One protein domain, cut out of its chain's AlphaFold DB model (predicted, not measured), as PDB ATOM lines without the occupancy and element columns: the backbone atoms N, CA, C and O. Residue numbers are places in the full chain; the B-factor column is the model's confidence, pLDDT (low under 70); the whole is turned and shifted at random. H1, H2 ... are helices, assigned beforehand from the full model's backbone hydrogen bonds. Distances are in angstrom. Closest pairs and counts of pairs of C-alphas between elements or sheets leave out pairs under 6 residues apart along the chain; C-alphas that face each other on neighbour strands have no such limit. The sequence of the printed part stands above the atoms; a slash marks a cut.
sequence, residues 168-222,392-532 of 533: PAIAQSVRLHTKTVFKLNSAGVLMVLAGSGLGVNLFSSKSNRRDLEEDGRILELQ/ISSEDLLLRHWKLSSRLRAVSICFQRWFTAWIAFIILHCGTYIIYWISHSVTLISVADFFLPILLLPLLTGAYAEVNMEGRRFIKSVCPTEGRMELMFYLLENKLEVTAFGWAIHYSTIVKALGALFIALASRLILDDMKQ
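Overview. This is residues 168 to 222 and 392 to 532 of the 533 residues of the protein "DgyrCDS3957" of Dimorphilus gyrociliatus (UniProt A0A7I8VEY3). A long, loose rod of mostly aligned helices is built along kinked helix H3, with H4 and H5 following one another back beside it. H6 folds back at the far end of H5, H7 starts beside the first part of H5 and runs back the other way, H1 comes near H5 with its last residues, 177 to 181, and the end of H2, residues 205 to 222, sticks out. The printed part has 196 residues with seven named helices, H1 to H7 in chain order, and no named strand; the class is all helix. It is only just loose, close to extended, with a radius of gyration of the C-alphas of 24.5 A and spans of 94 by 37 by 24 A.

Along the chain. H3, residues 394 to 439, is 65.3 A long, from C-alpha 394 at (-21.589, -60.367, 93.172), with a kink of 30 degrees near residue 415. H4 is residues 444 to 454 and H5 residues 457 to 476, 28.8 A long, with a kink of 30 degrees near residue 464. H6 is residues 482 to 493. H7, residues 507 to 530, is 34.6 A long and ends at C-alpha 530, (19.055, -34.631, 138.897). H1 is residues 168 to 181, and H2, residues 186 to 222, is 53.5 A long.

Arrangement. H3 and H4 form a helical hairpin and touch, closest at the C-alphas of Ile 426 and Pro 453, 6.0 A apart, at a shallow tilt of 23 degrees. H3 and H5 are close but not clearly touching, Phe 419 to Leu 460 being 7.3 A between C-alphas. H4 and H5 meet only through their link. H5, the hub, touches H7, closest at the C-alphas of Ala 465 and Tyr 507, 6.1 A apart, at a shallow tilt of 29 degrees, opposite ways. H5 and H6, a helical hairpin, only just touch, with 3 pairs of C-alphas within 8 A, the closest Ile 475 and Leu 491 at 6.9 A. H1 and H5 only just touch, with 3 such pairs, the closest Val 181 and Ala 463 at 7.4 A, at a steep tilt of 64 degrees. H2 and H4 only just touch, also with 3 pairs, the closest Gly 197 and Asp 449 at 7.1 A. H3 and H7 are apart. Every O i to N i+4 pair is within hydrogen-bond range in H2 and H7, but not in H1 (6 of 10), H3 (41 of 42), H4 (5 of 7), H5 (13 of 16) and H6 (6 of 8).

Size, cuts and confidence. The C-alphas farthest apart, those of Gln 222 and Gly 483, are 94.5 A apart. Residues 223 to 391 are not printed, and C-alphas 222 and 392 are 90.0 A apart across the cut. The link from H6 to H7 is long. The mean pLDDT of the printed part is 82.4; residues 168 to 195 and residue 201 are under 70.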
ATOM      1  N   PRO A 168     -27.350 -65.948 117.713       67.88
ATOM      2  CA  PRO A 168     -26.710 -67.089 117.040       67.88
ATOM      3  C   PRO A 168     -25.830 -66.646 115.864       67.88
ATOM      4  O   PRO A 168     -24.782 -67.226 115.585       67.88
ATOM      5  N   ALA A 169     -26.230 -65.550 115.219       64.12
ATOM      6  CA  ALA A 169     -25.473 -64.848 114.198       64.12
ATOM      7  C   ALA A 169     -24.091 -64.374 114.675       64.12
ATOM      8  O   ALA A 169     -23.110 -64.515 113.951       64.12
ATOM      9  N   ILE A 170     -24.029 -63.798 115.876       62.59
ATOM     10  CA  ILE A 170     -22.800 -63.275 116.472       62.59
ATOM     11  C   ILE A 170     -21.993 -64.433 117.044       62.59
ATOM     12  O   ILE A 170     -20.796 -64.487 116.807       62.59
ATOM     13  N   ALA A 171     -22.629 -65.407 117.697       62.53
ATOM     14  CA  ALA A 171     -21.958 -66.599 118.202       62.53
ATOM     15  C   ALA A 171     -21.200 -67.349 117.097       62.53
ATOM     16  O   ALA A 171     -20.069 -67.770 117.319       62.53
ATOM     17  N   GLN A 172     -21.773 -67.467 115.892       64.06
ATOM     18  CA  GLN A 172     -21.099 -68.064 114.732       64.06
ATOM     19  C   GLN A 172     -19.920 -67.221 114.220       64.06
ATOM     20  O   GLN A 172     -18.892 -67.788 113.858       64.06
ATOM     21  N   SER A 173     -20.029 -65.890 114.228       58.78
ATOM     22  CA  SER A 173     -18.944 -64.987 113.814       58.78
ATOM     23  C   SER A 173     -17.819 -64.891 114.858       58.78
ATOM     24  O   SER A 173     -16.643 -64.938 114.514       58.78
ATOM     25  N   VAL A 174     -18.162 -64.849 116.147       52.75
ATOM     26  CA  VAL A 174     -17.225 -64.867 117.283       52.75
ATOM     27  C   VAL A 174     -16.475 -66.200 117.347       52.75
ATOM     28  O   VAL A 174     -15.315 -66.230 117.752       52.75
ATOM     29  N   ARG A 175     -17.077 -67.294 116.865       54.12
ATOM     30  CA  ARG A 175     -16.466 -68.631 116.746       54.12
ATOM     31  C   ARG A 175     -15.185 -68.656 115.911       54.12
ATOM     32  O   ARG A 175     -14.317 -69.485 116.173       54.12
ATOM     33  N   LEU A 176     -15.056 -67.749 114.940       52.03
ATOM     34  CA  LEU A 176     -13.853 -67.595 114.115       52.03
ATOM     35  C   LEU A 176     -12.717 -66.884 114.873       52.03
ATOM     36  O   LEU A 176     -11.557 -67.257 114.711       52.03
ATOM     37  N   HIS A 177     -13.054 -65.966 115.784       51.97
ATOM     38  CA  HIS A 177     -12.103 -65.190 116.600       51.97
ATOM     39  C   HIS A 177     -11.965 -65.684 118.047       51.97
ATOM     40  O   HIS A 177     -11.231 -65.111 118.851       51.97
ATOM     41  N   THR A 178     -12.628 -66.787 118.418       47.88
ATOM     42  CA  THR A 178     -12.557 -67.331 119.785       47.88
ATOM     43  C   THR A 178     -11.135 -67.768 120.130       47.88
ATOM     44  O   THR A 178     -10.761 -67.693 121.289       47.88
ATOM     45  N   LYS A 179     -10.289 -68.118 119.146       50.84
ATOM     46  CA  LYS A 179      -8.848 -68.369 119.362       50.84
ATOM     47  C   LYS A 179      -8.099 -67.177 119.963       50.84
ATOM     48  O   LYS A 179      -7.000 -67.364 120.480       50.84
ATOM     49  N   THR A 180      -8.687 -65.991 119.926       49.69
ATOM     50  CA  THR A 180      -8.049 -64.744 120.334       49.69
ATOM     51  C   THR A 180      -8.755 -64.120 121.523       49.69
ATOM     52  O   THR A 180      -8.081 -63.664 122.440       49.69
ATOM     53  N   VAL A 181     -10.077 -64.287 121.627       49.00
ATOM     54  CA  VAL A 181     -10.821 -64.051 122.878       49.00
ATOM     55  C   VAL A 181     -10.404 -65.042 123.979       49.00
ATOM     56  O   VAL A 181     -10.321 -64.649 125.130       49.00
ATOM     57  N   PHE A 182     -10.043 -66.296 123.661       44.97
ATOM     58  CA  PHE A 182      -9.446 -67.230 124.637       44.97
ATOM     59  C   PHE A 182      -7.962 -66.942 124.935       44.97
ATOM     60  O   PHE A 182      -7.471 -67.352 125.984       44.97
ATOM     61  N   LYS A 183      -7.236 -66.250 124.038       49.69
ATOM     62  CA  LYS A 183      -5.887 -65.718 124.339       49.69
ATOM     63  C   LYS A 183      -5.970 -64.506 125.264       49.69
ATOM     64  O   LYS A 183      -5.157 -64.374 126.170       49.69
ATOM     65  N   LEU A 184      -7.010 -63.695 125.101       50.88
ATOM     66  CA  LEU A 184      -7.543 -62.763 126.090       50.88
ATOM     67  C   LEU A 184      -8.271 -63.540 127.197       50.88
ATOM     68  O   LEU A 184      -9.435 -63.283 127.494       50.88
ATOM     69  N   ASN A 185      -7.599 -64.496 127.846       54.25
ATOM     70  CA  ASN A 185      -8.077 -64.984 129.131       54.25
ATOM     71  C   ASN A 185      -7.921 -63.827 130.120       54.25
ATOM     72  O   ASN A 185      -6.935 -63.730 130.848       54.25
ATOM     73  N   SER A 186      -8.873 -62.899 130.076       56.03
ATOM     74  CA  SER A 186      -8.941 -61.735 130.937       56.03
ATOM     75  C   SER A 186      -8.941 -62.186 132.383       56.03
ATOM     76  O   SER A 186      -8.347 -61.502 133.186       56.03
ATOM     77  N   ALA A 187      -9.468 -63.372 132.711       48.88
ATOM     78  CA  ALA A 187      -9.342 -63.958 134.041       48.88
ATOM     79  C   ALA A 187      -7.894 -64.329 134.401       48.88
ATOM     80  O   ALA A 187      -7.501 -64.142 135.544       48.88
ATOM     81  N   GLY A 188      -7.081 -64.800 133.448       57.09
ATOM     82  CA  GLY A 188      -5.650 -65.056 133.646       57.09
ATOM     83  C   GLY A 188      -4.845 -63.766 133.787       57.09
ATOM     84  O   GLY A 188      -4.054 -63.636 134.712       57.09
ATOM     85  N   VAL A 189      -5.107 -62.779 132.929       61.47
ATOM     86  CA  VAL A 189      -4.502 -61.446 133.047       61.47
ATOM     87  C   VAL A 189      -4.932 -60.793 134.364       61.47
ATOM     88  O   VAL A 189      -4.084 -60.351 135.119       61.47
ATOM     89  N   LEU A 190      -6.216 -60.824 134.714       64.00
ATOM     90  CA  LEU A 190      -6.743 -60.323 135.986       64.00
ATOM     91  C   LEU A 190      -6.170 -61.076 137.187       64.00
ATOM     92  O   LEU A 190      -5.890 -60.436 138.190       64.00
ATOM     93  N   MET A 191      -5.950 -62.395 137.108       62.31
ATOM     94  CA  MET A 191      -5.277 -63.141 138.177       62.31
ATOM     95  C   MET A 191      -3.814 -62.733 138.317       62.31
ATOM     96  O   MET A 191      -3.335 -62.606 139.438       62.31
ATOM     97  N   VAL A 192      -3.111 -62.509 137.207       64.69
ATOM     98  CA  VAL A 192      -1.724 -62.034 137.232       64.69
ATOM     99  C   VAL A 192      -1.656 -60.624 137.809       64.69
ATOM    100  O   VAL A 192      -0.805 -60.376 138.648       64.69
ATOM    101  N   LEU A 193      -2.581 -59.738 137.437       67.81
ATOM    102  CA  LEU A 193      -2.649 -58.357 137.926       67.81
ATOM    103  C   LEU A 193      -3.079 -58.263 139.395       67.81
ATOM    104  O   LEU A 193      -2.501 -57.506 140.170       67.81
ATOM    105  N   ALA A 194      -4.084 -59.041 139.801       67.94
ATOM    106  CA  ALA A 194      -4.508 -59.124 141.195       67.94
ATOM    107  C   ALA A 194      -3.425 -59.790 142.053       67.94
ATOM    108  O   ALA A 194      -3.135 -59.330 143.155       67.94
ATOM    109  N   GLY A 195      -2.787 -60.839 141.527       68.50
ATOM    110  CA  GLY A 195      -1.670 -61.529 142.162       68.50
ATOM    111  C   GLY A 195      -0.435 -60.645 142.298       68.50
ATOM    112  O   GLY A 195       0.194 -60.652 143.353       68.50
ATOM    113  N   SER A 196      -0.110 -59.836 141.288       74.06
ATOM    114  CA  SER A 196       0.995 -58.883 141.368       74.06
ATOM    115  C   SER A 196       0.679 -57.746 142.331       74.06
ATOM    116  O   SER A 196       1.529 -57.440 143.154       74.06
ATOM    117  N   GLY A 197      -0.538 -57.190 142.325       70.44
ATOM    118  CA  GLY A 197      -0.937 -56.158 143.290       70.44
ATOM    119  C   GLY A 197      -0.905 -56.660 144.741       70.44
ATOM    120  O   GLY A 197      -0.401 -55.980 145.634       70.44
ATOM    121  N   LEU A 198      -1.370 -57.891 144.987       70.62
ATOM    122  CA  LEU A 198      -1.243 -58.549 146.293       70.62
ATOM    123  C   LEU A 198       0.221 -58.815 146.658       70.62
ATOM    124  O   LEU A 198       0.632 -58.530 147.781       70.62
ATOM    125  N   GLY A 199       1.016 -59.337 145.722       70.19
ATOM    126  CA  GLY A 199       2.434 -59.626 145.934       70.19
ATOM    127  C   GLY A 199       3.238 -58.372 146.264       70.19
ATOM    128  O   GLY A 199       4.042 -58.377 147.194       70.19
ATOM    129  N   VAL A 200       2.959 -57.280 145.560       72.50
ATOM    130  CA  VAL A 200       3.560 -55.968 145.779       72.50
ATOM    131  C   VAL A 200       3.171 -55.401 147.144       72.50
ATOM    132  O   VAL A 200       4.053 -54.989 147.896       72.50
ATOM    133  N   ASN A 201       1.890 -55.444 147.519       69.12
ATOM    134  CA  ASN A 201       1.448 -54.984 148.839       69.12
ATOM    135  C   ASN A 201       2.080 -55.796 149.979       69.12
ATOM    136  O   ASN A 201       2.527 -55.226 150.976       69.12
ATOM    137  N   LEU A 202       2.180 -57.119 149.825       73.00
ATOM    138  CA  LEU A 202       2.847 -57.984 150.800       73.00
ATOM    139  C   LEU A 202       4.351 -57.697 150.888       73.00
ATOM    140  O   LEU A 202       4.918 -57.711 151.984       73.00
ATOM    141  N   PHE A 203       5.002 -57.421 149.757       73.56
ATOM    142  CA  PHE A 203       6.421 -57.077 149.721       73.56
ATOM    143  C   PHE A 203       6.691 -55.706 150.348       73.56
ATOM    144  O   PHE A 203       7.583 -55.584 151.184       73.56
ATOM    145  N   SER A 204       5.879 -54.701 150.014       72.81
ATOM    146  CA  SER A 204       5.955 -53.353 150.582       72.81
ATOM    147  C   SER A 204       5.753 -53.380 152.100       72.81
ATOM    148  O   SER A 204       6.575 -52.846 152.844       72.81
ATOM    149  N   SER A 205       4.746 -54.120 152.582       73.88
ATOM    150  CA  SER A 205       4.508 -54.314 154.019       73.88
ATOM    151  C   SER A 205       5.701 -54.961 154.731       73.88
ATOM    152  O   SER A 205       6.083 -54.527 155.818       73.88
ATOM    153  N   LYS A 206       6.342 -55.962 154.109       75.25
ATOM    154  CA  LYS A 206       7.567 -56.572 154.649       75.25
ATOM    155  C   LYS A 206       8.764 -55.628 154.633       75.25
ATOM    156  O   LYS A 206       9.578 -55.707 155.548       75.25
ATOM    157  N   SER A 207       8.907 -54.783 153.613       75.94
ATOM    158  CA  SER A 207      10.004 -53.813 153.551       75.94
ATOM    159  C   SER A 207       9.877 -52.783 154.663       75.94
ATOM    160  O   SER A 207      10.784 -52.675 155.476       75.94
ATOM    161  N   ASN A 208       8.700 -52.169 154.796       74.50
ATOM    162  CA  ASN A 208       8.438 -51.155 155.817       74.50
ATOM    163  C   ASN A 208       8.648 -51.693 157.246       74.50
ATOM    164  O   ASN A 208       9.048 -50.965 158.148       74.50
ATOM    165  N   ARG A 209       8.395 -52.993 157.463       76.50
ATOM    166  CA  ARG A 209       8.674 -53.656 158.744       76.50
ATOM    167  C   ARG A 209      10.164 -53.770 159.054       76.50
ATOM    168  O   ARG A 209      10.519 -53.689 160.222       76.50
ATOM    169  N   ARG A 210      11.007 -53.995 158.041       78.62
ATOM    170  CA  ARG A 210      12.461 -54.101 158.223       78.62
ATOM    171  C   ARG A 210      13.061 -52.748 158.580       78.62
ATOM    172  O   ARG A 210      13.838 -52.691 159.524       78.62
ATOM    173  N   ASP A 211      12.611 -51.693 157.914       77.25
ATOM    174  CA  ASP A 211      13.096 -50.331 158.161       77.25
ATOM    175  C   ASP A 211      12.753 -49.881 159.597       77.25
ATOM    176  O   ASP A 211      13.614 -49.419 160.341       77.25
ATOM    177  N   LEU A 212      11.521 -50.145 160.054       79.94
ATOM    178  CA  LEU A 212      11.111 -49.875 161.440       79.94
ATOM    179  C   LEU A 212      11.874 -50.716 162.479       79.94
ATOM    180  O   LEU A 212      12.103 -50.253 163.598       79.94
ATOM    181  N   GLU A 213      12.235 -51.959 162.150       87.25
ATOM    182  CA  GLU A 213      13.003 -52.821 163.053       87.25
ATOM    183  C   GLU A 213      14.463 -52.354 163.173       87.25
ATOM    184  O   GLU A 213      15.024 -52.393 164.269       87.25
ATOM    185  N   GLU A 214      15.069 -51.868 162.086       84.12
ATOM    186  CA  GLU A 214      16.402 -51.257 162.120       84.12
ATOM    187  C   GLU A 214      16.413 -49.959 162.930       84.12
ATOM    188  O   GLU A 214      17.237 -49.827 163.839       84.12
ATOM    189  N   ASP A 215      15.452 -49.061 162.710       81.19
ATOM    190  CA  ASP A 215      15.326 -47.823 163.491       81.19
ATOM    191  C   ASP A 215      15.119 -48.112 164.987       81.19
ATOM    192  O   ASP A 215      15.733 -47.482 165.856       81.19
ATOM    193  N   GLY A 216      14.300 -49.118 165.306       86.44
ATOM    194  CA  GLY A 216      14.094 -49.588 166.674       86.44
ATOM    195  C   GLY A 216      15.380 -50.106 167.327       86.44
ATOM    196  O   GLY A 216      15.664 -49.764 168.478       86.44
ATOM    197  N   ARG A 217      16.195 -50.880 166.595       85.00
ATOM    198  CA  ARG A 217      17.493 -51.376 167.087       85.00
ATOM    199  C   ARG A 217      18.508 -50.253 167.279       85.00
ATOM    200  O   ARG A 217      19.246 -50.283 168.261       85.00
ATOM    201  N   ILE A 218      18.536 -49.253 166.399       83.56
ATOM    202  CA  ILE A 218      19.413 -48.082 166.552       83.56
ATOM    203  C   ILE A 218      19.041 -47.311 167.826       83.56
ATOM    204  O   ILE A 218      19.922 -46.971 168.617       83.56
ATOM    205  N   LEU A 219      17.746 -47.111 168.086       82.94
ATOM    206  CA  LEU A 219      17.256 -46.456 169.305       82.94
ATOM    207  C   LEU A 219      17.538 -47.264 170.582       82.94
ATOM    208  O   LEU A 219      17.832 -46.671 171.622       82.94
ATOM    209  N   GLU A 220      17.475 -48.599 170.539       84.62
ATOM    210  CA  GLU A 220      17.888 -49.439 171.673       84.62
ATOM    211  C   GLU A 220      19.397 -49.378 171.927       84.62
ATOM    212  O   GLU A 220      19.815 -49.221 173.076       84.62
ATOM    213  N   LEU A 221      20.222 -49.428 170.876       79.69
ATOM    214  CA  LEU A 221      21.674 -49.288 171.000       79.69
ATOM    215  C   LEU A 221      22.068 -47.918 171.566       79.69
ATOM    216  O   LEU A 221      23.031 -47.825 172.327       79.69
ATOM    217  N   GLN A 222      21.291 -46.871 171.279       76.38
ATOM    218  CA  GLN A 222      21.497 -45.534 171.837       76.38
ATOM    219  C   GLN A 222      21.086 -45.412 173.316       76.38
ATOM    220  O   GLN A 222      21.596 -44.547 174.029       76.38
ATOM    221  N   ILE A 392     -19.547 -67.485  94.476       89.06
ATOM    222  CA  ILE A 392     -20.576 -66.622  95.079       89.06
ATOM    223  C   ILE A 392     -20.876 -65.444  94.147       89.06
ATOM    224  O   ILE A 392     -19.939 -64.736  93.782       89.06
ATOM    225  N   SER A 393     -22.146 -65.220  93.797       93.00
ATOM    226  CA  SER A 393     -22.581 -64.084  92.971       93.00
ATOM    227  C   SER A 393     -22.148 -62.739  93.573       93.00
ATOM    228  O   SER A 393     -22.032 -62.597  94.791       93.00
ATOM    229  N   SER A 394     -21.921 -61.730  92.730       95.12
ATOM    230  CA  SER A 394     -21.589 -60.367  93.172       95.12
ATOM    231  C   SER A 394     -22.655 -59.791  94.116       95.12
ATOM    232  O   SER A 394     -22.314 -59.171  95.123       95.12
ATOM    233  N   GLU A 395     -23.935 -60.069  93.849       95.25
ATOM    234  CA  GLU A 395     -25.064 -59.659  94.696       95.25
ATOM    235  C   GLU A 395     -25.009 -60.324  96.076       95.25
ATOM    236  O   GLU A 395     -25.136 -59.662  97.106       95.25
ATOM    237  N   ASP A 396     -24.733 -61.629  96.105       93.00
ATOM    238  CA  ASP A 396     -24.576 -62.382  97.347       93.00
ATOM    239  C   ASP A 396     -23.372 -61.898  98.155       93.00
ATOM    240  O   ASP A 396     -23.423 -61.854  99.388       93.00
ATOM    241  N   LEU A 397     -22.275 -61.542  97.483       92.81
ATOM    242  CA  LEU A 397     -21.087 -61.001  98.133       92.81
ATOM    243  C   LEU A 397     -21.399 -59.655  98.798       92.81
ATOM    244  O   LEU A 397     -21.057 -59.468  99.968       92.81
ATOM    245  N   LEU A 398     -22.090 -58.757  98.090       95.06
ATOM    246  CA  LEU A 398     -22.512 -57.458  98.613       95.06
ATOM    247  C   LEU A 398     -23.497 -57.618  99.778       95.06
ATOM    248  O   LEU A 398     -23.312 -57.011 100.832       95.06
ATOM    249  N   LEU A 399     -24.496 -58.494  99.644       91.50
ATOM    250  CA  LEU A 399     -25.462 -58.780 100.706       91.50
ATOM    251  C   LEU A 399     -24.772 -59.342 101.957       91.50
ATOM    252  O   LEU A 399     -25.098 -58.961 103.087       91.50
ATOM    253  N   ARG A 400     -23.787 -60.234 101.780       88.38
ATOM    254  CA  ARG A 400     -22.973 -60.769 102.883       88.38
ATOM    255  C   ARG A 400     -22.120 -59.684 103.532       88.38
ATOM    256  O   ARG A 400     -22.069 -59.648 104.762       88.38
ATOM    257  N   HIS A 401     -21.492 -58.808 102.748       92.56
ATOM    258  CA  HIS A 401     -20.726 -57.669 103.263       92.56
ATOM    259  C   HIS A 401     -21.617 -56.722 104.065       92.56
ATOM    260  O   HIS A 401     -21.310 -56.460 105.225       92.56
ATOM    261  N   TRP A 402     -22.764 -56.308 103.526       94.62
ATOM    262  CA  TRP A 402     -23.705 -55.419 104.211       94.62
ATOM    263  C   TRP A 402     -24.197 -56.011 105.536       94.62
ATOM    264  O   TRP A 402     -24.211 -55.344 106.576       94.62
ATOM    265  N   LYS A 403     -24.542 -57.304 105.531       88.19
ATOM    266  CA  LYS A 403     -24.975 -58.026 106.732       88.19
ATOM    267  C   LYS A 403     -23.859 -58.115 107.771       88.19
ATOM    268  O   LYS A 403     -24.128 -57.988 108.966       88.19
ATOM    269  N   LEU A 404     -22.619 -58.340 107.338       87.25
ATOM    270  CA  LEU A 404     -21.457 -58.393 108.220       87.25
ATOM    271  C   LEU A 404     -21.122 -57.008 108.784       87.25
ATOM    272  O   LEU A 404     -20.959 -56.885 109.993       87.25
ATOM    273  N   SER A 405     -21.114 -55.974 107.947       91.31
ATOM    274  CA  SER A 405     -20.898 -54.575 108.329       91.31
ATOM    275  C   SER A 405     -21.921 -54.110 109.369       91.31
ATOM    276  O   SER A 405     -21.559 -53.626 110.442       91.31
ATOM    277  N   SER A 406     -23.207 -54.384 109.133       88.06
ATOM    278  CA  SER A 406     -24.287 -54.059 110.077       88.06
ATOM    279  C   SER A 406     -24.095 -54.738 111.438       88.06
ATOM    280  O   SER A 406     -24.303 -54.128 112.489       88.06
ATOM    281  N   ARG A 407     -23.642 -55.999 111.442       84.38
ATOM    282  CA  ARG A 407     -23.335 -56.739 112.676       84.38
ATOM    283  C   ARG A 407     -22.103 -56.187 113.383       84.38
ATOM    284  O   ARG A 407     -22.139 -56.033 114.600       84.38
ATOM    285  N   LEU A 408     -21.042 -55.869 112.643       85.75
ATOM    286  CA  LEU A 408     -19.830 -55.263 113.194       85.75
ATOM    287  C   LEU A 408     -20.131 -53.914 113.844       85.75
ATOM    288  O   LEU A 408     -19.626 -53.659 114.930       85.75
ATOM    289  N   ARG A 409     -21.022 -53.103 113.262       87.38
ATOM    290  CA  ARG A 409     -21.477 -51.842 113.865       87.38
ATOM    291  C   ARG A 409     -22.201 -52.064 115.198       87.38
ATOM    292  O   ARG A 409     -21.919 -51.378 116.174       87.38
ATOM    293  N   ALA A 410     -23.091 -53.054 115.278       81.31
ATOM    294  CA  ALA A 410     -23.769 -53.387 116.534       81.31
ATOM    295  C   ALA A 410     -22.789 -53.892 117.614       81.31
ATOM    296  O   ALA A 410     -22.882 -53.504 118.781       81.31
ATOM    297  N   VAL A 411     -21.823 -54.730 117.217       83.44
ATOM    298  CA  VAL A 411     -20.751 -55.220 118.097       83.44
ATOM    299  C   VAL A 411     -19.855 -54.064 118.547       83.44
ATOM    300  O   VAL A 411     -19.573 -53.969 119.738       83.44
ATOM    301  N   SER A 412     -19.485 -53.155 117.644       86.25
ATOM    302  CA  SER A 412     -18.718 -51.936 117.922       86.25
ATOM    303  C   SER A 412     -19.375 -51.102 119.021       86.25
ATOM    304  O   SER A 412     -18.726 -50.830 120.023       86.25
ATOM    305  N   ILE A 413     -20.676 -50.807 118.930       81.19
ATOM    306  CA  ILE A 413     -21.390 -50.025 119.958       81.19
ATOM    307  C   ILE A 413     -21.344 -50.720 121.330       81.19
ATOM    308  O   ILE A 413     -21.130 -50.084 122.367       81.19
ATOM    309  N   CYS A 414     -21.527 -52.042 121.351       78.62
ATOM    310  CA  CYS A 414     -21.458 -52.837 122.577       78.62
ATOM    311  C   CYS A 414     -20.053 -52.804 123.196       78.62
ATOM    312  O   CYS A 414     -19.901 -52.538 124.393       78.62
ATOM    313  N   PHE A 415     -19.029 -53.036 122.374       81.88
ATOM    314  CA  PHE A 415     -17.629 -52.996 122.776       81.88
ATOM    315  C   PHE A 415     -17.182 -51.591 123.174       81.88
ATOM    316  O   PHE A 415     -16.376 -51.468 124.088       81.88
ATOM    317  N   GLN A 416     -17.722 -50.540 122.560       85.31
ATOM    318  CA  GLN A 416     -17.380 -49.156 122.865       85.31
ATOM    319  C   GLN A 416     -17.779 -48.811 124.294       85.31
ATOM    320  O   GLN A 416     -16.963 -48.272 125.030       85.31
ATOM    321  N   ARG A 417     -18.985 -49.183 124.742       78.44
ATOM    322  CA  ARG A 417     -19.410 -48.972 126.140       78.44
ATOM    323  C   ARG A 417     -18.490 -49.672 127.133       78.44
ATOM    324  O   ARG A 417     -18.087 -49.083 128.130       78.44
ATOM    325  N   TRP A 418     -18.145 -50.922 126.839       82.31
ATOM    326  CA  TRP A 418     -17.222 -51.694 127.663       82.31
ATOM    327  C   TRP A 418     -15.814 -51.084 127.679       82.31
ATOM    328  O   TRP A 418     -15.232 -50.895 128.742       82.31
ATOM    329  N   PHE A 419     -15.294 -50.708 126.516       84.44
ATOM    330  CA  PHE A 419     -13.985 -50.084 126.350       84.44
ATOM    331  C   PHE A 419     -13.906 -48.703 127.015       84.44
ATOM    332  O   PHE A 419     -12.918 -48.400 127.676       84.44
ATOM    333  N   THR A 420     -14.974 -47.903 126.934       84.12
ATOM    334  CA  THR A 420     -15.095 -46.608 127.629       84.12
ATOM    335  C   THR A 420     -14.942 -46.791 129.133       84.12
ATOM    336  O   THR A 420     -14.218 -46.039 129.778       84.12
ATOM    337  N   ALA A 421     -15.585 -47.817 129.695       80.56
ATOM    338  CA  ALA A 421     -15.507 -48.089 131.121       80.56
ATOM    339  C   ALA A 421     -14.089 -48.487 131.569       80.56
ATOM    340  O   ALA A 421     -13.659 -48.101 132.658       80.56
ATOM    341  N   TRP A 422     -13.349 -49.199 130.716       84.62
ATOM    342  CA  TRP A 422     -11.933 -49.503 130.925       84.62
ATOM    343  C   TRP A 422     -11.031 -48.273 130.829       84.62
ATOM    344  O   TRP A 422     -10.154 -48.100 131.669       84.62
ATOM    345  N   ILE A 423     -11.252 -47.396 129.847       87.06
ATOM    346  CA  ILE A 423     -10.509 -46.134 129.738       87.06
ATOM    347  C   ILE A 423     -10.755 -45.267 130.974       87.06
ATOM    348  O   ILE A 423      -9.799 -44.799 131.586       87.06
ATOM    349  N   ALA A 424     -12.017 -45.095 131.378       83.94
ATOM    350  CA  ALA A 424     -12.373 -44.326 132.567       83.94
ATOM    351  C   ALA A 424     -11.694 -44.887 133.824       83.94
ATOM    352  O   ALA A 424     -11.167 -44.125 134.628       83.94
ATOM    353  N   PHE A 425     -11.635 -46.216 133.957       83.56
ATOM    354  CA  PHE A 425     -10.894 -46.870 135.032       83.56
ATOM    355  C   PHE A 425      -9.407 -46.516 135.011       83.56
ATOM    356  O   PHE A 425      -8.868 -46.112 136.036       83.56
ATOM    357  N   ILE A 426      -8.749 -46.656 133.858       86.75
ATOM    358  CA  ILE A 426      -7.317 -46.374 133.726       86.75
ATOM    359  C   ILE A 426      -7.044 -44.910 134.077       86.75
ATOM    360  O   ILE A 426      -6.133 -44.637 134.847       86.75
ATOM    361  N   ILE A 427      -7.867 -43.978 133.589       87.38
ATOM    362  CA  ILE A 427      -7.736 -42.548 133.896       87.38
ATOM    363  C   ILE A 427      -7.897 -42.293 135.396       87.38
ATOM    364  O   ILE A 427      -7.059 -41.611 135.983       87.38
ATOM    365  N   LEU A 428      -8.936 -42.850 136.027       83.75
ATOM    366  CA  LEU A 428      -9.162 -42.686 137.463       83.75
ATOM    367  C   LEU A 428      -8.001 -43.267 138.272       83.75
ATOM    368  O   LEU A 428      -7.459 -42.575 139.129       83.75
ATOM    369  N   HIS A 429      -7.568 -44.492 137.965       85.94
ATOM    370  CA  HIS A 429      -6.435 -45.134 138.633       85.94
ATOM    371  C   HIS A 429      -5.164 -44.298 138.489       85.94
ATOM    372  O   HIS A 429      -4.562 -43.926 139.493       85.94
ATOM    373  N   CYS A 430      -4.797 -43.903 137.270       89.31
ATOM    374  CA  CYS A 430      -3.642 -43.043 137.026       89.31
ATOM    375  C   CYS A 430      -3.746 -41.710 137.780       89.31
ATOM    376  O   CYS A 430      -2.774 -41.281 138.400       89.31
ATOM    377  N   GLY A 431      -4.927 -41.087 137.795       87.12
ATOM    378  CA  GLY A 431      -5.186 -39.853 138.536       87.12
ATOM    379  C   GLY A 431      -4.920 -39.996 140.035       87.12
ATOM    380  O   GLY A 431      -4.289 -39.124 140.629       87.12
ATOM    381  N   THR A 432      -5.313 -41.119 140.648       84.38
ATOM    382  CA  THR A 432      -5.041 -41.359 142.078       84.38
ATOM    383  C   THR A 432      -3.555 -41.452 142.401       84.38
ATOM    384  O   THR A 432      -3.120 -40.921 143.422       84.38
ATOM    385  N   TYR A 433      -2.764 -42.071 141.525       86.88
ATOM    386  CA  TYR A 433      -1.315 -42.174 141.689       86.88
ATOM    387  C   TYR A 433      -0.613 -40.840 141.456       86.88
ATOM    388  O   TYR A 433       0.291 -40.498 142.212       86.88
ATOM    389  N   ILE A 434      -1.068 -40.048 140.480       87.94
ATOM    390  CA  ILE A 434      -0.553 -38.689 140.271       87.94
ATOM    391  C   ILE A 434      -0.789 -37.843 141.526       87.94
ATOM    392  O   ILE A 434       0.144 -37.210 142.008       87.94
ATOM    393  N   ILE A 435      -1.998 -37.880 142.097       86.19
ATOM    394  CA  ILE A 435      -2.313 -37.172 143.347       86.19
ATOM    395  C   ILE A 435      -1.441 -37.691 144.499       86.19
ATOM    396  O   ILE A 435      -0.922 -36.905 145.286       86.19
ATOM    397  N   TYR A 436      -1.240 -39.006 144.589       84.19
ATOM    398  CA  TYR A 436      -0.389 -39.613 145.610       84.19
ATOM    399  C   TYR A 436       1.072 -39.140 145.521       84.19
ATOM    400  O   TYR A 436       1.657 -38.791 146.550       84.19
ATOM    401  N   TRP A 437       1.632 -39.062 144.308       88.50
ATOM    402  CA  TRP A 437       2.998 -38.597 144.041       88.50
ATOM    403  C   TRP A 437       3.211 -37.100 144.280       88.50
ATOM    404  O   TRP A 437       4.351 -36.668 144.397       88.50
ATOM    405  N   ILE A 438       2.151 -36.292 144.390       87.12
ATOM    406  CA  ILE A 438       2.297 -34.884 144.805       87.12
ATOM    407  C   ILE A 438       2.737 -34.796 146.273       87.12
ATOM    408  O   ILE A 438       3.450 -33.872 146.648       87.12
ATOM    409  N   SER A 439       2.320 -35.745 147.115       85.81
ATOM    410  CA  SER A 439       2.592 -35.710 148.560       85.81
ATOM    411  C   SER A 439       3.657 -36.704 149.025       85.81
ATOM    412  O   SER A 439       4.065 -36.647 150.182       85.81
ATOM    413  N   HIS A 440       4.083 -37.629 148.165       84.88
ATOM    414  CA  HIS A 440       5.011 -38.704 148.516       84.88
ATOM    415  C   HIS A 440       6.080 -38.848 147.441       84.88
ATOM    416  O   HIS A 440       5.800 -38.664 146.257       84.88
ATOM    417  N   SER A 441       7.287 -39.239 147.848       85.62
ATOM    418  CA  SER A 441       8.340 -39.596 146.904       85.62
ATOM    419  C   SER A 441       7.903 -40.770 146.025       85.62
ATOM    420  O   SER A 441       7.209 -41.701 146.454       85.62
ATOM    421  N   VAL A 442       8.293 -40.705 144.754       85.81
ATOM    422  CA  VAL A 442       7.974 -41.739 143.774       85.81
ATOM    423  C   VAL A 442       8.801 -42.982 144.094       85.81
ATOM    424  O   VAL A 442      10.026 -42.950 144.076       85.81
ATOM    425  N   THR A 443       8.134 -44.099 144.383       83.75
ATOM    426  CA  THR A 443       8.795 -45.399 144.589       83.75
ATOM    427  C   THR A 443       8.655 -46.259 143.334       83.75
ATOM    428  O   THR A 443       7.598 -46.244 142.700       83.75
ATOM    429  N   LEU A 444       9.668 -47.066 142.991       81.19
ATOM    430  CA  LEU A 444       9.619 -47.974 141.825       81.19
ATOM    431  C   LEU A 444       8.395 -48.899 141.843       81.19
ATOM    432  O   LEU A 444       7.800 -49.182 140.807       81.19
ATOM    433  N   ILE A 445       7.992 -49.321 143.039       82.06
ATOM    434  CA  ILE A 445       6.792 -50.121 143.260       82.06
ATOM    435  C   ILE A 445       5.536 -49.360 142.814       82.06
ATOM    436  O   ILE A 445       4.757 -49.872 142.013       82.06
ATOM    437  N   SER A 446       5.371 -48.113 143.266       82.69
ATOM    438  CA  SER A 446       4.228 -47.287 142.863       82.69
ATOM    439  C   SER A 446       4.208 -46.992 141.360       82.69
ATOM    440  O   SER A 446       3.138 -46.875 140.774       82.69
ATOM    441  N   VAL A 447       5.382 -46.922 140.721       86.81
ATOM    442  CA  VAL A 447       5.505 -46.781 139.263       86.81
ATOM    443  C   VAL A 447       5.028 -48.050 138.555       86.81
ATOM    444  O   VAL A 447       4.259 -47.964 137.601       86.81
ATOM    445  N   ALA A 448       5.420 -49.233 139.033       84.00
ATOM    446  CA  ALA A 448       4.940 -50.495 138.475       84.00
ATOM    447  C   ALA A 448       3.409 -50.628 138.592       84.00
ATOM    448  O   ALA A 448       2.749 -50.938 137.599       84.00
ATOM    449  N   ASP A 449       2.837 -50.313 139.759       83.00
ATOM    450  CA  ASP A 449       1.385 -50.355 139.992       83.00
ATOM    451  C   ASP A 449       0.609 -49.308 139.174       83.00
ATOM    452  O   ASP A 449      -0.550 -49.528 138.806       83.00
ATOM    453  N   PHE A 450       1.243 -48.179 138.853       87.81
ATOM    454  CA  PHE A 450       0.709 -47.182 137.929       87.81
ATOM    455  C   PHE A 450       0.630 -47.726 136.491       87.81
ATOM    456  O   PHE A 450      -0.399 -47.583 135.831       87.81
ATOM    457  N   PHE A 451       1.687 -48.386 136.001       87.38
ATOM    458  CA  PHE A 451       1.738 -48.919 134.632       87.38
ATOM    459  C   PHE A 451       0.871 -50.155 134.418       87.38
ATOM    460  O   PHE A 451       0.433 -50.436 133.303       87.38
ATOM    461  N   LEU A 452       0.615 -50.900 135.479       84.62
ATOM    462  CA  LEU A 452      -0.094 -52.162 135.443       84.62
ATOM    463  C   LEU A 452      -1.466 -52.110 134.721       84.62
ATOM    464  O   LEU A 452      -1.678 -52.895 133.792       84.62
ATOM    465  N   PRO A 453      -2.386 -51.182 135.039       85.69
ATOM    466  CA  PRO A 453      -3.637 -51.040 134.293       85.69
ATOM    467  C   PRO A 453      -3.453 -50.416 132.906       85.69
ATOM    468  O   PRO A 453      -4.238 -50.691 132.005       85.69
ATOM    469  N   ILE A 454      -2.407 -49.621 132.685       88.88
ATOM    470  CA  ILE A 454      -2.086 -49.076 131.360       88.88
ATOM    471  C   ILE A 454      -1.680 -50.206 130.397       88.88
ATOM    472  O   ILE A 454      -2.093 -50.218 129.236       88.88
ATOM    473  N   LEU A 455      -0.938 -51.206 130.882       85.06
ATOM    474  CA  LEU A 455      -0.542 -52.391 130.111       85.06
ATOM    475  C   LEU A 455      -1.726 -53.281 129.703       85.06
ATOM    476  O   LEU A 455      -1.587 -54.113 128.805       85.06
ATOM    477  N   LEU A 456      -2.910 -53.090 130.295       83.75
ATOM    478  CA  LEU A 456      -4.137 -53.730 129.820       83.75
ATOM    479  C   LEU A 456      -4.663 -53.118 128.527       83.75
ATOM    480  O   LEU A 456      -5.371 -53.788 127.777       83.75
ATOM    481  N   LEU A 457      -4.338 -51.860 128.243       86.25
ATOM    482  CA  LEU A 457      -4.906 -51.125 127.121       86.25
ATOM    483  C   LEU A 457      -4.550 -51.762 125.757       86.25
ATOM    484  O   LEU A 457      -5.468 -51.915 124.949       86.25
ATOM    485  N   PRO A 458      -3.317 -52.258 125.498       85.75
ATOM    486  CA  PRO A 458      -2.982 -53.089 124.328       85.75
ATOM    487  C   PRO A 458      -3.767 -54.392 124.225       85.75
ATOM    488  O   PRO A 458      -4.084 -54.841 123.124       85.75
ATOM    489  N   LEU A 459      -4.076 -55.016 125.363       81.56
ATOM    490  CA  LEU A 459      -4.849 -56.256 125.393       81.56
ATOM    491  C   LEU A 459      -6.302 -55.970 125.004       81.56
ATOM    492  O   LEU A 459      -6.852 -56.634 124.129       81.56
ATOM    493  N   LEU A 460      -6.895 -54.930 125.594       84.00
ATOM    494  CA  LEU A 460      -8.248 -54.448 125.302       84.00
ATOM    495  C   LEU A 460      -8.415 -54.047 123.837       84.00
ATOM    496  O   LEU A 460      -9.372 -54.438 123.171       84.00
ATOM    497  N   THR A 461      -7.466 -53.271 123.327       88.69
ATOM    498  CA  THR A 461      -7.492 -52.784 121.947       88.69
ATOM    499  C   THR A 461      -7.081 -53.842 120.931       88.69
ATOM    500  O   THR A 461      -7.454 -53.740 119.762       88.69
ATOM    501  N   GLY A 462      -6.403 -54.905 121.369       85.62
ATOM    502  CA  GLY A 462      -6.057 -56.035 120.522       85.62
ATOM    503  C   GLY A 462      -7.274 -56.709 119.890       85.62
ATOM    504  O   GLY A 462      -7.223 -57.068 118.718       85.62
ATOM    505  N   ALA A 463      -8.396 -56.783 120.614       83.12
ATOM    506  CA  ALA A 463      -9.645 -57.310 120.066       83.12
ATOM    507  C   ALA A 463     -10.161 -56.480 118.875       83.12
ATOM    508  O   ALA A 463     -10.562 -57.043 117.861       83.12
ATOM    509  N   TYR A 464     -10.108 -55.146 118.963       88.94
ATOM    510  CA  TYR A 464     -10.494 -54.266 117.853       88.94
ATOM    511  C   TYR A 464      -9.550 -54.429 116.665       88.94
ATOM    512  O   TYR A 464      -9.983 -54.628 115.530       88.94
ATOM    513  N   ALA A 465      -8.248 -54.358 116.936       88.75
ATOM    514  CA  ALA A 465      -7.233 -54.390 115.900       88.75
ATOM    515  C   ALA A 465      -7.245 -55.716 115.127       88.75
ATOM    516  O   ALA A 465      -7.059 -55.721 113.911       88.75
ATOM    517  N   GLU A 466      -7.512 -56.832 115.799       85.75
ATOM    518  CA  GLU A 466      -7.645 -58.125 115.144       85.75
ATOM    519  C   GLU A 466      -8.873 -58.201 114.234       85.75
ATOM    520  O   GLU A 466      -8.739 -58.610 113.080       85.75
ATOM    521  N   VAL A 467     -10.052 -57.789 114.710       88.50
ATOM    522  CA  VAL A 467     -11.263 -57.809 113.874       88.50
ATOM    523  C   VAL A 467     -11.065 -56.929 112.638       88.50
ATOM    524  O   VAL A 467     -11.417 -57.333 111.531       88.50
ATOM    525  N   ASN A 468     -10.402 -55.781 112.794       91.81
ATOM    526  CA  ASN A 468     -10.058 -54.885 111.687       91.81
ATOM    527  C   ASN A 468      -9.062 -55.530 110.710       91.81
ATOM    528  O   ASN A 468      -9.201 -55.409 109.491       91.81
ATOM    529  N   MET A 469      -8.062 -56.252 111.220       89.12
ATOM    530  CA  MET A 469      -7.112 -57.011 110.398       89.12
ATOM    531  C   MET A 469      -7.801 -58.117 109.595       89.12
ATOM    532  O   MET A 469      -7.461 -58.345 108.433       89.12
ATOM    533  N   GLU A 470      -8.777 -58.787 110.189       86.44
ATOM    534  CA  GLU A 470      -9.522 -59.874 109.558       86.44
ATOM    535  C   GLU A 470     -10.540 -59.348 108.540       86.44
ATOM    536  O   GLU A 470     -10.653 -59.898 107.445       86.44
ATOM    537  N   GLY A 471     -11.153 -58.190 108.801       90.25
ATOM    538  CA  GLY A 471     -11.918 -57.442 107.799       90.25
ATOM    539  C   GLY A 471     -11.085 -57.088 106.560       90.25
ATOM    540  O   GLY A 471     -11.547 -57.240 105.430       90.25
ATOM    541  N   ARG A 472      -9.807 -56.721 106.739       90.62
ATOM    542  CA  ARG A 472      -8.874 -56.499 105.614       90.62
ATOM    543  C   ARG A 472      -8.511 -57.792 104.876       90.62
ATOM    544  O   ARG A 472      -8.336 -57.766 103.659       90.62
ATOM    545  N   ARG A 473      -8.381 -58.922 105.581       88.88
ATOM    546  CA  ARG A 473      -8.119 -60.239 104.967       88.88
ATOM    547  C   ARG A 473      -9.306 -60.730 104.148       88.88
ATOM    548  O   ARG A 473      -9.092 -61.292 103.079       88.88
ATOM    549  N   PHE A 474     -10.529 -60.464 104.607       89.88
ATOM    550  CA  PHE A 474     -11.748 -60.793 103.875       89.88
ATOM    551  C   PHE A 474     -11.745 -60.179 102.470       89.88
ATOM    552  O   PHE A 474     -11.936 -60.901 101.495       89.88
ATOM    553  N   ILE A 475     -11.422 -58.890 102.337       90.94
ATOM    554  CA  ILE A 475     -11.385 -58.219 101.026       90.94
ATOM    555  C   ILE A 475     -10.326 -58.855 100.110       90.94
ATOM    556  O   ILE A 475     -10.594 -59.111  98.941       90.94
ATOM    557  N   LYS A 476      -9.152 -59.204 100.653       90.56
ATOM    558  CA  LYS A 476      -8.076 -59.881  99.902       90.56
ATOM    559  C   LYS A 476      -8.423 -61.305  99.459       90.56
ATOM    560  O   LYS A 476      -7.738 -61.848  98.599       90.56
ATOM    561  N   SER A 477      -9.438 -61.924 100.063       87.81
ATOM    562  CA  SER A 477      -9.891 -63.270  99.697       87.81
ATOM    563  C   SER A 477     -10.871 -63.285  98.521       87.81
ATOM    564  O   SER A 477     -11.138 -64.348  97.963       87.81
ATOM    565  N   VAL A 478     -11.396 -62.122  98.122       90.88
ATOM    566  CA  VAL A 478     -12.262 -61.993  96.948       90.88
ATOM    567  C   VAL A 478     -11.398 -62.057  95.688       90.88
ATOM    568  O   VAL A 478     -10.456 -61.284  95.536       90.88
ATOM    569  N   CYS A 479     -11.711 -62.992  94.788       91.38
ATOM    570  CA  CYS A 479     -10.995 -63.130  93.522       91.38
ATOM    571  C   CYS A 479     -11.261 -61.905  92.622       91.38
ATOM    572  O   CYS A 479     -12.436 -61.607  92.372       91.38
ATOM    573  N   PRO A 480     -10.216 -61.215  92.126       94.06
ATOM    574  CA  PRO A 480     -10.374 -60.096  91.209       94.06
ATOM    575  C   PRO A 480     -10.757 -60.620  89.825       94.06
ATOM    576  O   PRO A 480      -9.918 -61.096  89.063       94.06
ATOM    577  N   THR A 481     -12.043 -60.547  89.503       93.50
ATOM    578  CA  THR A 481     -12.555 -60.754  88.145       93.50
ATOM    579  C   THR A 481     -12.960 -59.413  87.560       93.50
ATOM    580  O   THR A 481     -13.412 -58.548  88.303       93.50
ATOM    581  N   GLU A 482     -12.875 -59.255  86.243       94.06
ATOM    582  CA  GLU A 482     -13.205 -58.004  85.547       94.06
ATOM    583  C   GLU A 482     -14.592 -57.464  85.945       94.06
ATOM    584  O   GLU A 482     -14.700 -56.343  86.434       94.06
ATOM    585  N   GLY A 483     -15.621 -58.321  85.941       92.69
ATOM    586  CA  GLY A 483     -16.978 -57.969  86.391       92.69
ATOM    587  C   GLY A 483     -17.161 -57.742  87.904       92.69
ATOM    588  O   GLY A 483     -18.279 -57.528  88.359       92.69
ATOM    589  N   ARG A 484     -16.097 -57.825  88.715       94.44
ATOM    590  CA  ARG A 484     -16.109 -57.549  90.168       94.44
ATOM    591  C   ARG A 484     -15.192 -56.403  90.569       94.44
ATOM    592  O   ARG A 484     -15.140 -56.088  91.755       94.44
ATOM    593  N   MET A 485     -14.485 -55.779  89.628       95.44
ATOM    594  CA  MET A 485     -13.549 -54.698  89.941       95.44
ATOM    595  C   MET A 485     -14.254 -53.520  90.621       95.44
ATOM    596  O   MET A 485     -13.806 -53.078  91.675       95.44
ATOM    597  N   GLU A 486     -15.403 -53.085  90.101       95.94
ATOM    598  CA  GLU A 486     -16.220 -52.023  90.715       95.94
ATOM    599  C   GLU A 486     -16.670 -52.390  92.134       95.94
ATOM    600  O   GLU A 486     -16.529 -51.604  93.070       95.94
ATOM    601  N   LEU A 487     -17.129 -53.632  92.322       95.88
ATOM    602  CA  LEU A 487     -17.504 -54.142  93.637       95.88
ATOM    603  C   LEU A 487     -16.301 -54.165  94.591       95.88
ATOM    604  O   LEU A 487     -16.439 -53.822  95.760       95.88
ATOM    605  N   MET A 488     -15.111 -54.540  94.122       96.31
ATOM    606  CA  MET A 488     -13.898 -54.509  94.938       96.31
ATOM    607  C   MET A 488     -13.510 -53.088  95.348       96.31
ATOM    608  O   MET A 488     -13.132 -52.904  96.504       96.31
ATOM    609  N   PHE A 489     -13.637 -52.094  94.464       96.19
ATOM    610  CA  PHE A 489     -13.427 -50.689  94.827       96.19
ATOM    611  C   PHE A 489     -14.408 -50.246  95.915       96.19
ATOM    612  O   PHE A 489     -13.975 -49.731  96.945       96.19
ATOM    613  N   TYR A 490     -15.694 -50.574  95.764       96.88
ATOM    614  CA  TYR A 490     -16.703 -50.304  96.789       96.88
ATOM    615  C   TYR A 490     -16.366 -50.961  98.140       96.88
ATOM    616  O   TYR A 490     -16.493 -50.336  99.195       96.88
ATOM    617  N   LEU A 491     -15.907 -52.220  98.130       95.75
ATOM    618  CA  LEU A 491     -15.515 -52.954  99.339       95.75
ATOM    619  C   LEU A 491     -14.235 -52.397  99.987       95.75
ATOM    620  O   LEU A 491     -14.087 -52.481 101.206       95.75
ATOM    621  N   LEU A 492     -13.304 -51.856  99.193       95.12
ATOM    622  CA  LEU A 492     -12.075 -51.216  99.675       95.12
ATOM    623  C   LEU A 492     -12.341 -49.852 100.318       95.12
ATOM    624  O   LEU A 492     -11.663 -49.505 101.288       95.12
ATOM    625  N   GLU A 493     -13.318 -49.113  99.798       96.12
ATOM    626  CA  GLU A 493     -13.793 -47.851 100.365       96.12
ATOM    627  C   GLU A 493     -14.587 -48.099 101.659       96.12
ATOM    628  O   GLU A 493     -14.316 -47.498 102.696       96.12
ATOM    629  N   ASN A 494     -15.482 -49.093 101.646       95.44
ATOM    630  CA  ASN A 494     -16.320 -49.472 102.785       95.44
ATOM    631  C   ASN A 494     -15.704 -50.627 103.584       95.44
ATOM    632  O   ASN A 494     -16.221 -51.755 103.620       95.44
ATOM    633  N   LYS A 495     -14.574 -50.339 104.235       94.38
ATOM    634  CA  LYS A 495     -13.816 -51.322 105.018       94.38
ATOM    635  C   LYS A 495     -14.674 -51.923 106.132       94.38
ATOM    636  O   LYS A 495     -15.401 -51.237 106.845       94.38
ATOM    637  N   LEU A 496     -14.548 -53.237 106.308       94.06
ATOM    638  CA  LEU A 496     -15.129 -53.940 107.448       94.06
ATOM    639  C   LEU A 496     -14.253 -53.695 108.675       94.06
ATOM    640  O   LEU A 496     -13.267 -54.397 108.893       94.06
ATOM    641  N   GLU A 497     -14.610 -52.689 109.460       94.19
ATOM    642  CA  GLU A 497     -13.897 -52.345 110.682       94.19
ATOM    643  C   GLU A 497     -14.847 -52.070 111.847       94.19
ATOM    644  O   GLU A 497     -15.963 -51.572 111.705       94.19
ATOM    645  N   VAL A 498     -14.383 -52.450 113.029       92.81
ATOM    646  CA  VAL A 498     -14.941 -52.075 114.316       92.81
ATOM    647  C   VAL A 498     -14.263 -50.772 114.711       92.81
ATOM    648  O   VAL A 498     -13.057 -50.730 114.983       92.81
ATOM    649  N   THR A 499     -15.052 -49.707 114.748       93.62
ATOM    650  CA  THR A 499     -14.611 -48.405 115.236       93.62
ATOM    651  C   THR A 499     -14.929 -48.263 116.721       93.62
ATOM    652  O   THR A 499     -15.851 -48.893 117.243       93.62
ATOM    653  N   ALA A 500     -14.155 -47.447 117.423       92.00
ATOM    654  CA  ALA A 500     -14.488 -46.961 118.752       92.00
ATOM    655  C   ALA A 500     -14.578 -45.439 118.672       92.00
ATOM    656  O   ALA A 500     -13.631 -44.792 118.232       92.00
ATOM    657  N   PHE A 501     -15.719 -44.871 119.068       91.00
ATOM    658  CA  PHE A 501     -15.957 -43.422 118.990       91.00
ATOM    659  C   PHE A 501     -15.787 -42.847 117.571       91.00
ATOM    660  O   PHE A 501     -15.358 -41.712 117.411       91.00
ATOM    661  N   GLY A 502     -16.088 -43.641 116.539       91.31
ATOM    662  CA  GLY A 502     -15.916 -43.248 115.135       91.31
ATOM    663  C   GLY A 502     -14.523 -43.514 114.555       91.31
ATOM    664  O   GLY A 502     -14.374 -43.480 113.341       91.31
ATOM    665  N   TRP A 503     -13.534 -43.876 115.377       93.38
ATOM    666  CA  TRP A 503     -12.157 -44.096 114.933       93.38
ATOM    667  C   TRP A 503     -11.809 -45.582 114.842       93.38
ATOM    668  O   TRP A 503     -12.126 -46.371 115.739       93.38
ATOM    669  N   ALA A 504     -11.119 -45.978 113.774       92.31
ATOM    670  CA  ALA A 504     -10.574 -47.324 113.644       92.31
ATOM    671  C   ALA A 504      -9.363 -47.494 114.574       92.31
ATOM    672  O   ALA A 504      -8.338 -46.826 114.434       92.31
ATOM    673  N   ILE A 505      -9.467 -48.411 115.537       91.00
ATOM    674  CA  ILE A 505      -8.362 -48.692 116.457       91.00
ATOM    675  C   ILE A 505      -7.330 -49.595 115.764       91.00
ATOM    676  O   ILE A 505      -7.644 -50.696 115.297       91.00
ATOM    677  N   HIS A 506      -6.074 -49.145 115.748       91.25
ATOM    678  CA  HIS A 506      -4.915 -49.878 115.236       91.25
ATOM    679  C   HIS A 506      -3.843 -50.031 116.315       91.25
ATOM    680  O   HIS A 506      -3.593 -49.085 117.059       91.25
ATOM    681  N   TYR A 507      -3.157 -51.184 116.352       86.31
ATOM    682  CA  TYR A 507      -2.066 -51.461 117.304       86.31
ATOM    683  C   TYR A 507      -1.001 -50.358 117.346       86.31
ATOM    684  O   TYR A 507      -0.519 -50.012 118.423       86.31
ATOM    685  N   SER A 508      -0.661 -49.783 116.190       89.62
ATOM    686  CA  SER A 508       0.322 -48.704 116.082       89.62
ATOM    687  C   SER A 508      -0.068 -47.474 116.903       89.62
ATOM    688  O   SER A 508       0.791 -46.899 117.565       89.62
ATOM    689  N   THR A 509      -1.347 -47.094 116.911       88.69
ATOM    690  CA  THR A 509      -1.848 -45.938 117.664       88.69
ATOM    691  C   THR A 509      -1.695 -46.148 119.169       88.69
ATOM    692  O   THR A 509      -1.216 -45.254 119.863       88.69
ATOM    693  N   ILE A 510      -2.009 -47.345 119.679       86.75
ATOM    694  CA  ILE A 510      -1.850 -47.650 121.111       86.75
ATOM    695  C   ILE A 510      -0.380 -47.674 121.508       86.75
ATOM    696  O   ILE A 510      -0.015 -47.080 122.516       86.75
ATOM    697  N   VAL A 511       0.471 -48.339 120.724       86.56
ATOM    698  CA  VAL A 511       1.906 -48.425 121.031       86.56
ATOM    699  C   VAL A 511       2.541 -47.034 121.042       86.56
ATOM    700  O   VAL A 511       3.333 -46.746 121.933       86.56
ATOM    701  N   LYS A 512       2.148 -46.142 120.121       91.00
ATOM    702  CA  LYS A 512       2.586 -44.737 120.123       91.00
ATOM    703  C   LYS A 512       2.130 -43.993 121.379       91.00
ATOM    704  O   LYS A 512       2.955 -43.353 122.021       91.00
ATOM    705  N   ALA A 513       0.854 -44.109 121.755       88.62
ATOM    706  CA  ALA A 513       0.322 -43.463 122.958       88.62
ATOM    707  C   ALA A 513       1.026 -43.953 124.238       88.62
ATOM    708  O   ALA A 513       1.394 -43.154 125.097       88.62
ATOM    709  N   LEU A 514       1.279 -45.260 124.339       86.69
ATOM    710  CA  LEU A 514       2.021 -45.852 125.451       86.69
ATOM    711  C   LEU A 514       3.487 -45.436 125.475       86.69
ATOM    712  O   LEU A 514       4.012 -45.140 126.543       86.69
ATOM    713  N   GLY A 515       4.135 -45.399 124.311       88.12
ATOM    714  CA  GLY A 515       5.507 -44.926 124.178       88.12
ATOM    715  C   GLY A 515       5.642 -43.474 124.627       88.12
ATOM    716  O   GLY A 515       6.519 -43.170 125.428       88.12
ATOM    717  N   ALA A 516       4.730 -42.598 124.195       90.88
ATOM    718  CA  ALA A 516       4.703 -41.197 124.613       90.88
ATOM    719  C   ALA A 516       4.522 -41.054 126.132       90.88
ATOM    720  O   ALA A 516       5.254 -40.301 126.774       90.88
ATOM    721  N   LEU A 517       3.602 -41.822 126.724       87.06
ATOM    722  CA  LEU A 517       3.385 -41.827 128.171       87.06
ATOM    723  C   LEU A 517       4.617 -42.330 128.940       87.06
ATOM    724  O   LEU A 517       4.994 -41.742 129.952       87.06
ATOM    725  N   PHE A 518       5.256 -43.398 128.459       86.44
ATOM    726  CA  PHE A 518       6.466 -43.946 129.068       86.44
ATOM    727  C   PHE A 518       7.626 -42.949 129.009       86.44
ATOM    728  O   PHE A 518       8.291 -42.737 130.019       86.44
ATOM    729  N   ILE A 519       7.826 -42.294 127.861       91.19
ATOM    730  CA  ILE A 519       8.842 -41.248 127.690       91.19
ATOM    731  C   ILE A 519       8.578 -40.092 128.658       91.19
ATOM    732  O   ILE A 519       9.486 -39.705 129.383       91.19
ATOM    733  N   ALA A 520       7.339 -39.597 128.745       87.56
ATOM    734  CA  ALA A 520       6.988 -38.501 129.652       87.56
ATOM    735  C   ALA A 520       7.291 -38.831 131.126       87.56
ATOM    736  O   ALA A 520       7.805 -37.990 131.867       87.56
ATOM    737  N   LEU A 521       7.013 -40.066 131.553       83.19
ATOM    738  CA  LEU A 521       7.288 -40.518 132.919       83.19
ATOM    739  C   LEU A 521       8.780 -40.735 133.170       83.19
ATOM    740  O   LEU A 521       9.285 -40.309 134.206       83.19
ATOM    741  N   ALA A 522       9.493 -41.338 132.220       85.88
ATOM    742  CA  ALA A 522      10.939 -41.513 132.305       85.88
ATOM    743  C   ALA A 522      11.660 -40.159 132.389       85.88
ATOM    744  O   ALA A 522      12.529 -39.984 133.239       85.88
ATOM    745  N   SER A 523      11.251 -39.175 131.580       89.44
ATOM    746  CA  SER A 523      11.794 -37.815 131.631       89.44
ATOM    747  C   SER A 523      11.595 -37.171 133.000       89.44
ATOM    748  O   SER A 523      12.524 -36.563 133.524       89.44
ATOM    749  N   ARG A 524      10.418 -37.334 133.614       84.12
ATOM    750  CA  ARG A 524      10.164 -36.808 134.961       84.12
ATOM    751  C   ARG A 524      11.042 -37.477 136.020       84.12
ATOM    752  O   ARG A 524      11.611 -36.772 136.841       84.12
ATOM    753  N   LEU A 525      11.184 -38.802 135.971       82.44
ATOM    754  CA  LEU A 525      12.034 -39.539 136.912       82.44
ATOM    755  C   LEU A 525      13.500 -39.090 136.839       82.44
ATOM    756  O   LEU A 525      14.124 -38.899 137.873       82.44
ATOM    757  N   ILE A 526      14.023 -38.871 135.629       87.81
ATOM    758  CA  ILE A 526      15.393 -38.373 135.428       87.81
ATOM    759  C   ILE A 526      15.549 -36.958 136.002       87.81
ATOM    760  O   ILE A 526      16.541 -36.667 136.661       87.81
ATOM    761  N   LEU A 527      14.567 -36.079 135.784       87.44
ATOM    762  CA  LEU A 527      14.596 -34.717 136.327       87.44
ATOM    763  C   LEU A 527      14.537 -34.688 137.860       87.44
ATOM    764  O   LEU A 527      15.140 -33.807 138.468       87.44
ATOM    765  N   ASP A 528      13.812 -35.621 138.476       82.12
ATOM    766  CA  ASP A 528      13.724 -35.725 139.934       82.12
ATOM    767  C   ASP A 528      15.023 -36.278 140.552       82.12
ATOM    768  O   ASP A 528      15.381 -35.866 141.655       82.12
ATOM    769  N   ASP A 529      15.747 -37.147 139.838       86.44
ATOM    770  CA  ASP A 529      17.071 -37.655 140.234       86.44
ATOM    771  C   ASP A 529      18.135 -36.545 140.166       86.44
ATOM    772  O   ASP A 529      18.858 -36.299 141.129       86.44
ATOM    773  N   MET A 530      18.136 -35.765 139.078       91.62
ATOM    774  CA  MET A 530      19.055 -34.631 138.897       91.62
ATOM    775  C   MET A 530      18.863 -33.492 139.907       91.62
ATOM    776  O   MET A 530      19.765 -32.685 140.086       91.62
ATOM    777  N   LYS A 531      17.686 -33.369 140.529       88.62
ATOM    778  CA  LYS A 531      17.442 -32.364 141.579       88.62
ATOM    779  C   LYS A 531      17.964 -32.787 142.951       88.62
ATOM    780  O   LYS A 531      18.007 -31.951 143.848       88.62
ATOM    781  N   GLN A 532      18.253 -34.073 143.139       82.69
ATOM    782  CA  GLN A 532      18.735 -34.618 144.410       82.69
ATOM    783  C   GLN A 532      20.262 -34.714 144.466       82.69
ATOM    784  O   GLN A 532      20.812 -34.727 145.566       82.69
TER     785      GLN A 532